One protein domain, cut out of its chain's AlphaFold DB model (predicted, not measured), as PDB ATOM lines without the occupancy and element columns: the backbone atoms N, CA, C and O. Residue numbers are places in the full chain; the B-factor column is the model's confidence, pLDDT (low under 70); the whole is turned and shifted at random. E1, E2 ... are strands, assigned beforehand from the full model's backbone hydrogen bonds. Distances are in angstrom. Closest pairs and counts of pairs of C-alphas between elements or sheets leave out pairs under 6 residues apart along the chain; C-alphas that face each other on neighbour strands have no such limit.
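AT A GLANCE: This is residues 321 to 388 of the 390 residues of the protein "TrwC relaxase" of Mycolicibacterium novocastrense (UniProt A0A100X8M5). This domain has little regular structure: a small antiparallel sheet, the bent hairpin E3 and E4 with short E1 beside E3, sits between two long loop stretches, residues 321 to 339 towards one end and residues 352 to 369 towards the other. The 68 printed residues hold no named helix and four strands, E1 to E4, all strand by class with 22 residues in them; the sheet's order is E1, E3, E4. The whole is only just compact, close to loose, radius of gyration of the C-alphas 12.7 A, spanning 39 by 22 by 22 A.

IN THESE COORDINATES: E1 is residues 340 to 342, from (19.635, 33.557, -2.446), 7.0 A; E2 347 to 351, 9.2 A; E3 370 to 377, 19.7 A; E4 382 to 387, 16.4 A, ending at (17.698, 30.244, 6.346).

HOW THE PARTS SIT: E1 and E3 are antiparallel, N 341 to O 371 2.8 A. E3 bends by 66 degrees at residue 374. Hairpin E3 and E4 has N 372 to O 386 at 2.8 A. E2 pairs with no named strand and is apart from E4.

THE WHOLE: The printed part has no cut. The link E2 to E3 is long, 18 residues. Residues 354 to 363 and 388 are under 70 in pLDDT.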
ATOM      1  N   ASP A 321      11.517  36.526 -12.830       90.00
ATOM      2  CA  ASP A 321      10.716  37.251 -13.822       90.00
ATOM      3  C   ASP A 321      11.172  38.720 -13.922       90.00
ATOM      4  O   ASP A 321      11.325  39.416 -12.916       90.00
ATOM      5  N   LYS A 322      11.357  39.220 -15.149       89.06
ATOM      6  CA  LYS A 322      11.826  40.591 -15.417       89.06
ATOM      7  C   LYS A 322      10.924  41.676 -14.819       89.06
ATOM      8  O   LYS A 322      11.407  42.781 -14.575       89.06
ATOM      9  N   ASN A 323       9.647  41.371 -14.604       90.88
ATOM     10  CA  ASN A 323       8.647  42.269 -14.035       90.88
ATOM     11  C   ASN A 323       8.441  42.057 -12.527       90.88
ATOM     12  O   ASN A 323       7.603  42.735 -11.930       90.88
ATOM     13  N   ALA A 324       9.166  41.124 -11.901       91.50
ATOM     14  CA  ALA A 324       9.057  40.900 -10.469       91.50
ATOM     15  C   ALA A 324       9.461  42.166  -9.688       91.50
ATOM     16  O   ALA A 324      10.420  42.853 -10.061       91.50
ATOM     17  N   PRO A 325       8.766  42.484  -8.581       93.50
ATOM     18  CA  PRO A 325       9.183  43.567  -7.706       93.50
ATOM     19  C   PRO A 325      10.563  43.254  -7.120       93.50
ATOM     20  O   PRO A 325      10.833  42.130  -6.695       93.50
ATOM     21  N   THR A 326      11.427  44.267  -7.074       94.62
ATOM     22  CA  THR A 326      12.787  44.131  -6.547       94.62
ATOM     23  C   THR A 326      13.093  45.199  -5.507       94.62
ATOM     24  O   THR A 326      12.553  46.304  -5.543       94.62
ATOM     25  N   LEU A 327      13.990  44.868  -4.581       94.00
ATOM     26  CA  LEU A 327      14.640  45.819  -3.687       94.00
ATOM     27  C   LEU A 327      16.097  46.020  -4.099       94.00
ATOM     28  O   LEU A 327      16.743  45.110  -4.619       94.00
ATOM     29  N   ALA A 328      16.631  47.208  -3.825       92.19
ATOM     30  CA  ALA A 328      18.050  47.475  -3.997       92.19
ATOM     31  C   ALA A 328      18.872  46.705  -2.950       92.19
ATOM     32  O   ALA A 328      18.622  46.792  -1.747       92.19
ATOM     33  N   GLY A 329      19.866  45.959  -3.421       89.06
ATOM     34  CA  GLY A 329      20.892  45.307  -2.620       89.06
ATOM     35  C   GLY A 329      22.218  46.070  -2.650       89.06
ATOM     36  O   GLY A 329      22.382  47.100  -3.306       89.06
ATOM     37  N   ALA A 330      23.213  45.540  -1.938       87.81
ATOM     38  CA  ALA A 330      24.569  46.083  -1.984       87.81
ATOM     39  C   ALA A 330      25.169  45.970  -3.397       87.81
ATOM     40  O   ALA A 330      24.808  45.067  -4.142       87.81
ATOM     41  N   ARG A 331      26.139  46.832  -3.739       86.50
ATOM     42  CA  ARG A 331      26.870  46.807  -5.030       86.50
ATOM     43  C   ARG A 331      25.963  46.865  -6.275       86.50
ATOM     44  O   ARG A 331      26.286  46.287  -7.302       86.50
ATOM     45  N   GLY A 332      24.823  47.552  -6.177       86.62
ATOM     46  CA  GLY A 332      23.902  47.738  -7.304       86.62
ATOM     47  C   GLY A 332      23.121  46.482  -7.702       86.62
ATOM     48  O   GLY A 332      22.457  46.484  -8.736       86.62
ATOM     49  N   HIS A 333      23.180  45.416  -6.899       92.44
ATOM     50  CA  HIS A 333      22.365  44.223  -7.114       92.44
ATOM     51  C   HIS A 333      20.891  44.512  -6.839       92.44
ATOM     52  O   HIS A 333      20.554  45.377  -6.029       92.44
ATOM     53  N   ARG A 334      20.007  43.760  -7.491       94.00
ATOM     54  CA  ARG A 334      18.567  43.758  -7.217       94.00
ATOM     55  C   ARG A 334      18.202  42.441  -6.552       94.00
ATOM     56  O   ARG A 334      18.776  41.414  -6.893       94.00
ATOM     57  N   ILE A 335      17.294  42.503  -5.587       95.12
ATOM     58  CA  ILE A 335      16.858  41.360  -4.787       95.12
ATOM     59  C   ILE A 335      15.359  41.170  -5.007       95.12
ATOM     60  O   ILE A 335      14.584  42.096  -4.768       95.12
ATOM     61  N   ALA A 336      14.961  39.978  -5.434       95.44
ATOM     62  CA  ALA A 336      13.590  39.531  -5.634       95.44
ATOM     63  C   ALA A 336      13.231  38.382  -4.679       95.44
ATOM     64  O   ALA A 336      14.093  37.768  -4.046       95.44
ATOM     65  N   VAL A 337      11.939  38.053  -4.596       94.88
ATOM     66  CA  VAL A 337      11.493  36.798  -3.972       94.88
ATOM     67  C   VAL A 337      12.078  35.616  -4.749       94.88
ATOM     68  O   VAL A 337      12.010  35.592  -5.973       94.88
ATOM     69  N   GLY A 338      12.643  34.641  -4.036       90.88
ATOM     70  CA  GLY A 338      13.323  33.477  -4.608       90.88
ATOM     71  C   GLY A 338      14.846  33.602  -4.667       90.88
ATOM     72  O   GLY A 338      15.522  32.573  -4.728       90.88
ATOM     73  N   ASP A 339      15.399  34.816  -4.569       93.06
ATOM     74  CA  ASP A 339      16.850  35.007  -4.562       93.06
ATOM     75  C   ASP A 339      17.507  34.388  -3.326       93.06
ATOM     76  O   ASP A 339      16.981  34.429  -2.207       93.06
ATOM     77  N   LEU A 340      18.721  33.873  -3.533       91.56
ATOM     78  CA  LEU A 340      19.635  33.557  -2.446       91.56
ATOM     79  C   LEU A 340      20.508  34.769  -2.144       91.56
ATOM     80  O   LEU A 340      21.275  35.225  -2.990       91.56
ATOM     81  N   ILE A 341      20.435  35.253  -0.910       91.94
ATOM     82  CA  ILE A 341      21.206  36.404  -0.449       91.94
ATOM     83  C   ILE A 341      22.191  36.005   0.643       91.94
ATOM     84  O   ILE A 341      21.991  35.043   1.387       91.94
ATOM     85  N   LEU A 342      23.265  36.784   0.760       90.06
ATOM     86  CA  LEU A 342      24.253  36.648   1.818       90.06
ATOM     87  C   LEU A 342      24.387  37.965   2.576       90.06
ATOM     88  O   LEU A 342      24.554  39.040   2.000       90.06
ATOM     89  N   THR A 343      24.335  37.865   3.894       89.06
ATOM     90  CA  THR A 343      24.542  38.998   4.803       89.06
ATOM     91  C   THR A 343      26.026  39.343   4.871       89.06
ATOM     92  O   THR A 343      26.863  38.457   5.003       89.06
ATOM     93  N   ARG A 344      26.372  40.630   4.752       86.00
ATOM     94  CA  ARG A 344      27.775  41.092   4.649       86.00
ATOM     95  C   ARG A 344      28.327  41.703   5.935       86.00
ATOM     96  O   ARG A 344      29.535  41.868   6.081       86.00
ATOM     97  N   HIS A 345      27.437  42.044   6.859       82.81
ATOM     98  CA  HIS A 345      27.759  42.679   8.126       82.81
ATOM     99  C   HIS A 345      26.984  41.991   9.243       82.81
ATOM    100  O   HIS A 345      25.900  41.454   9.017       82.81
ATOM    101  N   ASN A 346      27.569  41.985  10.438       81.06
ATOM    102  CA  ASN A 346      26.851  41.577  11.636       81.06
ATOM    103  C   ASN A 346      25.909  42.714  12.033       81.06
ATOM    104  O   ASN A 346      26.350  43.861  12.083       81.06
ATOM    105  N   ASP A 347      24.661  42.392  12.355       83.94
ATOM    106  CA  ASP A 347      23.699  43.360  12.870       83.94
ATOM    107  C   ASP A 347      22.824  42.696  13.940       83.94
ATOM    108  O   ASP A 347      22.058  41.769  13.671       83.94
ATOM    109  N   ALA A 348      22.984  43.152  15.183       79.12
ATOM    110  CA  ALA A 348      22.233  42.646  16.329       79.12
ATOM    111  C   ALA A 348      20.853  43.299  16.485       79.12
ATOM    112  O   ALA A 348      20.054  42.827  17.286       79.12
ATOM    113  N   SER A 349      20.567  44.367  15.735       81.81
ATOM    114  CA  SER A 349      19.271  45.049  15.771       81.81
ATOM    115  C   SER A 349      18.198  44.343  14.940       81.81
ATOM    116  O   SER A 349      17.009  44.597  15.130       81.81
ATOM    117  N   ILE A 350      18.598  43.443  14.035       81.50
ATOM    118  CA  ILE A 350      17.676  42.707  13.168       81.50
ATOM    119  C   ILE A 350      17.179  41.460  13.912       81.50
ATOM    120  O   ILE A 350      17.975  40.550  14.162       81.50
ATOM    121  N   PRO A 351      15.877  41.378  14.250       70.69
ATOM    122  CA  PRO A 351      15.340  40.239  14.977       70.69
ATOM    123  C   PRO A 351      15.253  39.011  14.068       70.69
ATOM    124  O   PRO A 351      14.656  39.066  12.990       70.69
ATOM    125  N   LEU A 352      15.790  37.884  14.534       77.12
ATOM    126  CA  LEU A 352      15.563  36.574  13.928       77.12
ATOM    127  C   LEU A 352      14.455  35.846  14.686       77.12
ATOM    128  O   LEU A 352      14.444  35.807  15.915       77.12
ATOM    129  N   ARG A 353      13.510  35.267  13.943       70.25
ATOM    130  CA  ARG A 353      12.470  34.395  14.497       70.25
ATOM    131  C   ARG A 353      12.781  32.961  14.110       70.25
ATOM    132  O   ARG A 353      12.937  32.671  12.927       70.25
ATOM    133  N   ASN A 354      12.854  32.088  15.105       67.12
ATOM    134  CA  ASN A 354      12.869  30.654  14.878       67.12
ATOM    135  C   ASN A 354      11.415  30.163  14.838       67.12
ATOM    136  O   ASN A 354      10.661  30.400  15.781       67.12
ATOM    137  N   PHE A 355      11.010  29.552  13.725       64.75
ATOM    138  CA  PHE A 355       9.653  29.025  13.569       64.75
ATOM    139  C   PHE A 355       9.435  27.743  14.382       64.75
ATOM    140  O   PHE A 355       8.333  27.542  14.883       64.75
ATOM    141  N   ASP A 356      10.476  26.924  14.550       62.44
ATOM    142  CA  ASP A 356      10.382  25.620  15.218       62.44
ATOM    143  C   ASP A 356      10.468  25.730  16.744       62.44
ATOM    144  O   ASP A 356       9.920  24.901  17.467       62.44
ATOM    145  N   ASP A 357      11.134  26.773  17.246       61.53
ATOM    146  CA  ASP A 357      11.238  27.057  18.677       61.53
ATOM    147  C   ASP A 357      11.131  28.567  18.947       61.53
ATOM    148  O   ASP A 357      12.143  29.276  18.972       61.53
ATOM    149  N   PRO A 358       9.909  29.086  19.165       62.53
ATOM    150  CA  PRO A 358       9.682  30.495  19.480       62.53
ATOM    151  C   PRO A 358      10.322  30.954  20.801       62.53
ATOM    152  O   PRO A 358      10.421  32.160  21.027       62.53
ATOM    153  N   ALA A 359      10.711  30.018  21.676       55.97
ATOM    154  CA  ALA A 359      11.342  30.292  22.966       55.97
ATOM    155  C   ALA A 359      12.880  30.278  22.895       55.97
ATOM    156  O   ALA A 359      13.532  30.676  23.865       55.97
ATOM    157  N   ALA A 360      13.463  29.859  21.767       59.22
ATOM    158  CA  ALA A 360      14.902  29.900  21.557       59.22
ATOM    159  C   ALA A 360      15.429  31.343  21.614       59.22
ATOM    160  O   ALA A 360      14.817  32.282  21.098       59.22
ATOM    161  N   GLU A 361      16.598  31.511  22.233       57.28
ATOM    162  CA  GLU A 361      17.268  32.803  22.344       57.28
ATOM    163  C   GLU A 361      17.473  33.416  20.946       57.28
ATOM    164  O   GLU A 361      17.945  32.750  20.019       57.28
ATOM    165  N   GLN A 362      17.084  34.685  20.772       58.44
ATOM    166  CA  GLN A 362      17.155  35.350  19.471       58.44
ATOM    167  C   GLN A 362      18.614  35.457  19.024       58.44
ATOM    168  O   GLN A 362      19.407  36.216  19.584       58.44
ATOM    169  N   SER A 363      18.970  34.699  17.989       65.69
ATOM    170  CA  SER A 363      20.247  34.890  17.310       65.69
ATOM    171  C   SER A 363      20.241  36.219  16.545       65.69
ATOM    172  O   SER A 363      19.204  36.691  16.080       65.69
ATOM    173  N   SER A 364      21.405  36.855  16.432       75.31
ATOM    174  CA  SER A 364      21.590  38.063  15.623       75.31
ATOM    175  C   SER A 364      21.931  37.707  14.179       75.31
ATOM    176  O   SER A 364      22.526  36.654  13.929       75.31
ATOM    177  N   VAL A 365      21.697  38.625  13.240       82.19
ATOM    178  CA  VAL A 365      22.216  38.495  11.872       82.19
ATOM    179  C   VAL A 365      23.744  38.583  11.878       82.19
ATOM    180  O   VAL A 365      24.336  39.463  12.512       82.19
ATOM    181  N   ARG A 366      24.406  37.661  11.171       80.19
ATOM    182  CA  ARG A 366      25.869  37.554  11.108       80.19
ATOM    183  C   ARG A 366      26.367  37.486   9.676       80.19
ATOM    184  O   ARG A 366      25.828  36.744   8.865       80.19
ATOM    185  N   ASN A 367      27.475  38.169   9.408       81.88
ATOM    186  CA  ASN A 367      28.177  38.130   8.133       81.88
ATOM    187  C   ASN A 367      28.442  36.681   7.677       81.88
ATOM    188  O   ASN A 367      28.949  35.855   8.441       81.88
ATOM    189  N   GLY A 368      28.118  36.384   6.420       78.69
ATOM    190  CA  GLY A 368      28.284  35.072   5.799       78.69
ATOM    191  C   GLY A 368      27.078  34.134   5.931       78.69
ATOM    192  O   GLY A 368      27.119  33.021   5.386       78.69
ATOM    193  N   GLN A 369      26.011  34.538   6.634       83.38
ATOM    194  CA  GLN A 369      24.758  33.778   6.660       83.38
ATOM    195  C   GLN A 369      24.035  33.909   5.315       83.38
ATOM    196  O   GLN A 369      23.927  35.013   4.769       83.38
ATOM    197  N   ARG A 370      23.581  32.759   4.799       87.81
ATOM    198  CA  ARG A 370      22.835  32.612   3.545       87.81
ATOM    199  C   ARG A 370      21.345  32.521   3.847       87.81
ATOM    200  O   ARG A 370      20.962  31.866   4.815       87.81
ATOM    201  N   TRP A 371      20.543  33.145   2.999       89.69
ATOM    202  CA  TRP A 371      19.099  33.217   3.162       89.69
ATOM    203  C   TRP A 371      18.408  33.079   1.816       89.69
ATOM    204  O   TRP A 371      18.939  33.550   0.812       89.69
ATOM    205  N   GLN A 372      17.220  32.491   1.808       92.25
ATOM    206  CA  GLN A 372      16.307  32.556   0.677       92.25
ATOM    207  C   GLN A 372      15.251  33.619   0.948       92.25
ATOM    208  O   GLN A 372      14.596  33.604   1.990       92.25
ATOM    209  N   VAL A 373      15.089  34.555   0.018       93.44
ATOM    210  CA  VAL A 373      14.077  35.608   0.127       93.44
ATOM    211  C   VAL A 373      12.698  35.009  -0.127       93.44
ATOM    212  O   VAL A 373      12.454  34.444  -1.190       93.44
ATOM    213  N   ILE A 374      11.792  35.159   0.837       93.44
ATOM    214  CA  ILE A 374      10.431  34.602   0.775       93.44
ATOM    215  C   ILE A 374       9.367  35.676   0.546       93.44
ATOM    216  O   ILE A 374       8.302  35.381   0.013       93.44
ATOM    217  N   GLN A 375       9.642  36.924   0.932       92.19
ATOM    218  CA  GLN A 375       8.699  38.026   0.768       92.19
ATOM    219  C   GLN A 375       9.423  39.367   0.685       92.19
ATOM    220  O   GLN A 375      10.449  39.574   1.336       92.19
ATOM    221  N   LEU A 376       8.843  40.296  -0.073       93.31
ATOM    222  CA  LEU A 376       9.290  41.679  -0.189       93.31
ATOM    223  C   LEU A 376       8.155  42.645   0.143       93.31
ATOM    224  O   LEU A 376       6.991  42.381  -0.151       93.31
ATOM    225  N   ASN A 377       8.518  43.787   0.717       90.94
ATOM    226  CA  ASN A 377       7.664  44.955   0.846       90.94
ATOM    227  C   ASN A 377       8.421  46.161   0.269       90.94
ATOM    228  O   ASN A 377       9.372  46.660   0.876       90.94
ATOM    229  N   THR A 378       8.012  46.592  -0.925       90.69
ATOM    230  CA  THR A 378       8.638  47.693  -1.672       90.69
ATOM    231  C   THR A 378       8.383  49.053  -1.042       90.69
ATOM    232  O   THR A 378       9.259  49.905  -1.106       90.69
ATOM    233  N   ASP A 379       7.246  49.232  -0.371       89.69
ATOM    234  CA  ASP A 379       6.863  50.511   0.238       89.69
ATOM    235  C   ASP A 379       7.709  50.828   1.476       89.69
ATOM    236  O   ASP A 379       8.033  51.978   1.757       89.69
ATOM    237  N   THR A 380       8.089  49.791   2.224       89.19
ATOM    238  CA  THR A 380       8.899  49.914   3.445       89.19
ATOM    239  C   THR A 380      10.370  49.562   3.232       89.19
ATOM    240  O   THR A 380      11.154  49.670   4.173       89.19
ATOM    241  N   HIS A 381      10.755  49.129   2.026       88.50
ATOM    242  CA  HIS A 381      12.084  48.595   1.708       88.50
ATOM    243  C   HIS A 381      12.538  47.465   2.650       88.50
ATOM    244  O   HIS A 381      13.700  47.396   3.059       88.50
ATOM    245  N   ARG A 382      11.622  46.557   3.006       88.75
ATOM    246  CA  ARG A 382      11.904  45.416   3.894       88.75
ATOM    247  C   ARG A 382      11.731  44.099   3.155       88.75
ATOM    248  O   ARG A 382      10.845  43.957   2.316       88.75
ATOM    249  N   LEU A 383      12.551  43.119   3.516       90.56
ATOM    250  CA  LEU A 383      12.425  41.744   3.048       90.56
ATOM    251  C   LEU A 383      12.259  40.788   4.225       90.56
ATOM    252  O   LEU A 383      12.769  41.044   5.317       90.56
ATOM    253  N   ALA A 384      11.566  39.683   3.979       89.19
ATOM    254  CA  ALA A 384      11.591  38.505   4.828       89.19
ATOM    255  C   ALA A 384      12.371  37.405   4.105       89.19
ATOM    256  O   ALA A 384      12.192  37.187   2.903       89.19
ATOM    257  N   ALA A 385      13.232  36.713   4.841       89.88
ATOM    258  CA  ALA A 385      14.033  35.623   4.315       89.88
ATOM    259  C   ALA A 385      14.127  34.494   5.342       89.88
ATOM    260  O   ALA A 385      14.135  34.745   6.549       89.88
ATOM    261  N   SER A 386      14.199  33.258   4.864       87.94
ATOM    262  CA  SER A 386      14.418  32.070   5.686       87.94
ATOM    263  C   SER A 386      15.843  31.561   5.492       87.94
ATOM    264  O   SER A 386      16.459  31.760   4.441       87.94
ATOM    265  N   THR A 387      16.413  30.927   6.516       78.69
ATOM    266  CA  THR A 387      17.698  30.244   6.346       78.69
ATOM    267  C   THR A 387      17.517  29.088   5.377       78.69
ATOM    268  O   THR A 387      16.618  28.271   5.562       78.69
ATOM    269  N   THR A 388      18.404  28.975   4.396       64.75
ATOM    270  CA  THR A 388      18.540  27.756   3.602       64.75
ATOM    271  C   THR A 388      19.192  26.682   4.468       64.75
ATOM    272  O   THR A 388      20.415  26.585   4.545       64.75
TER     273      THR A 388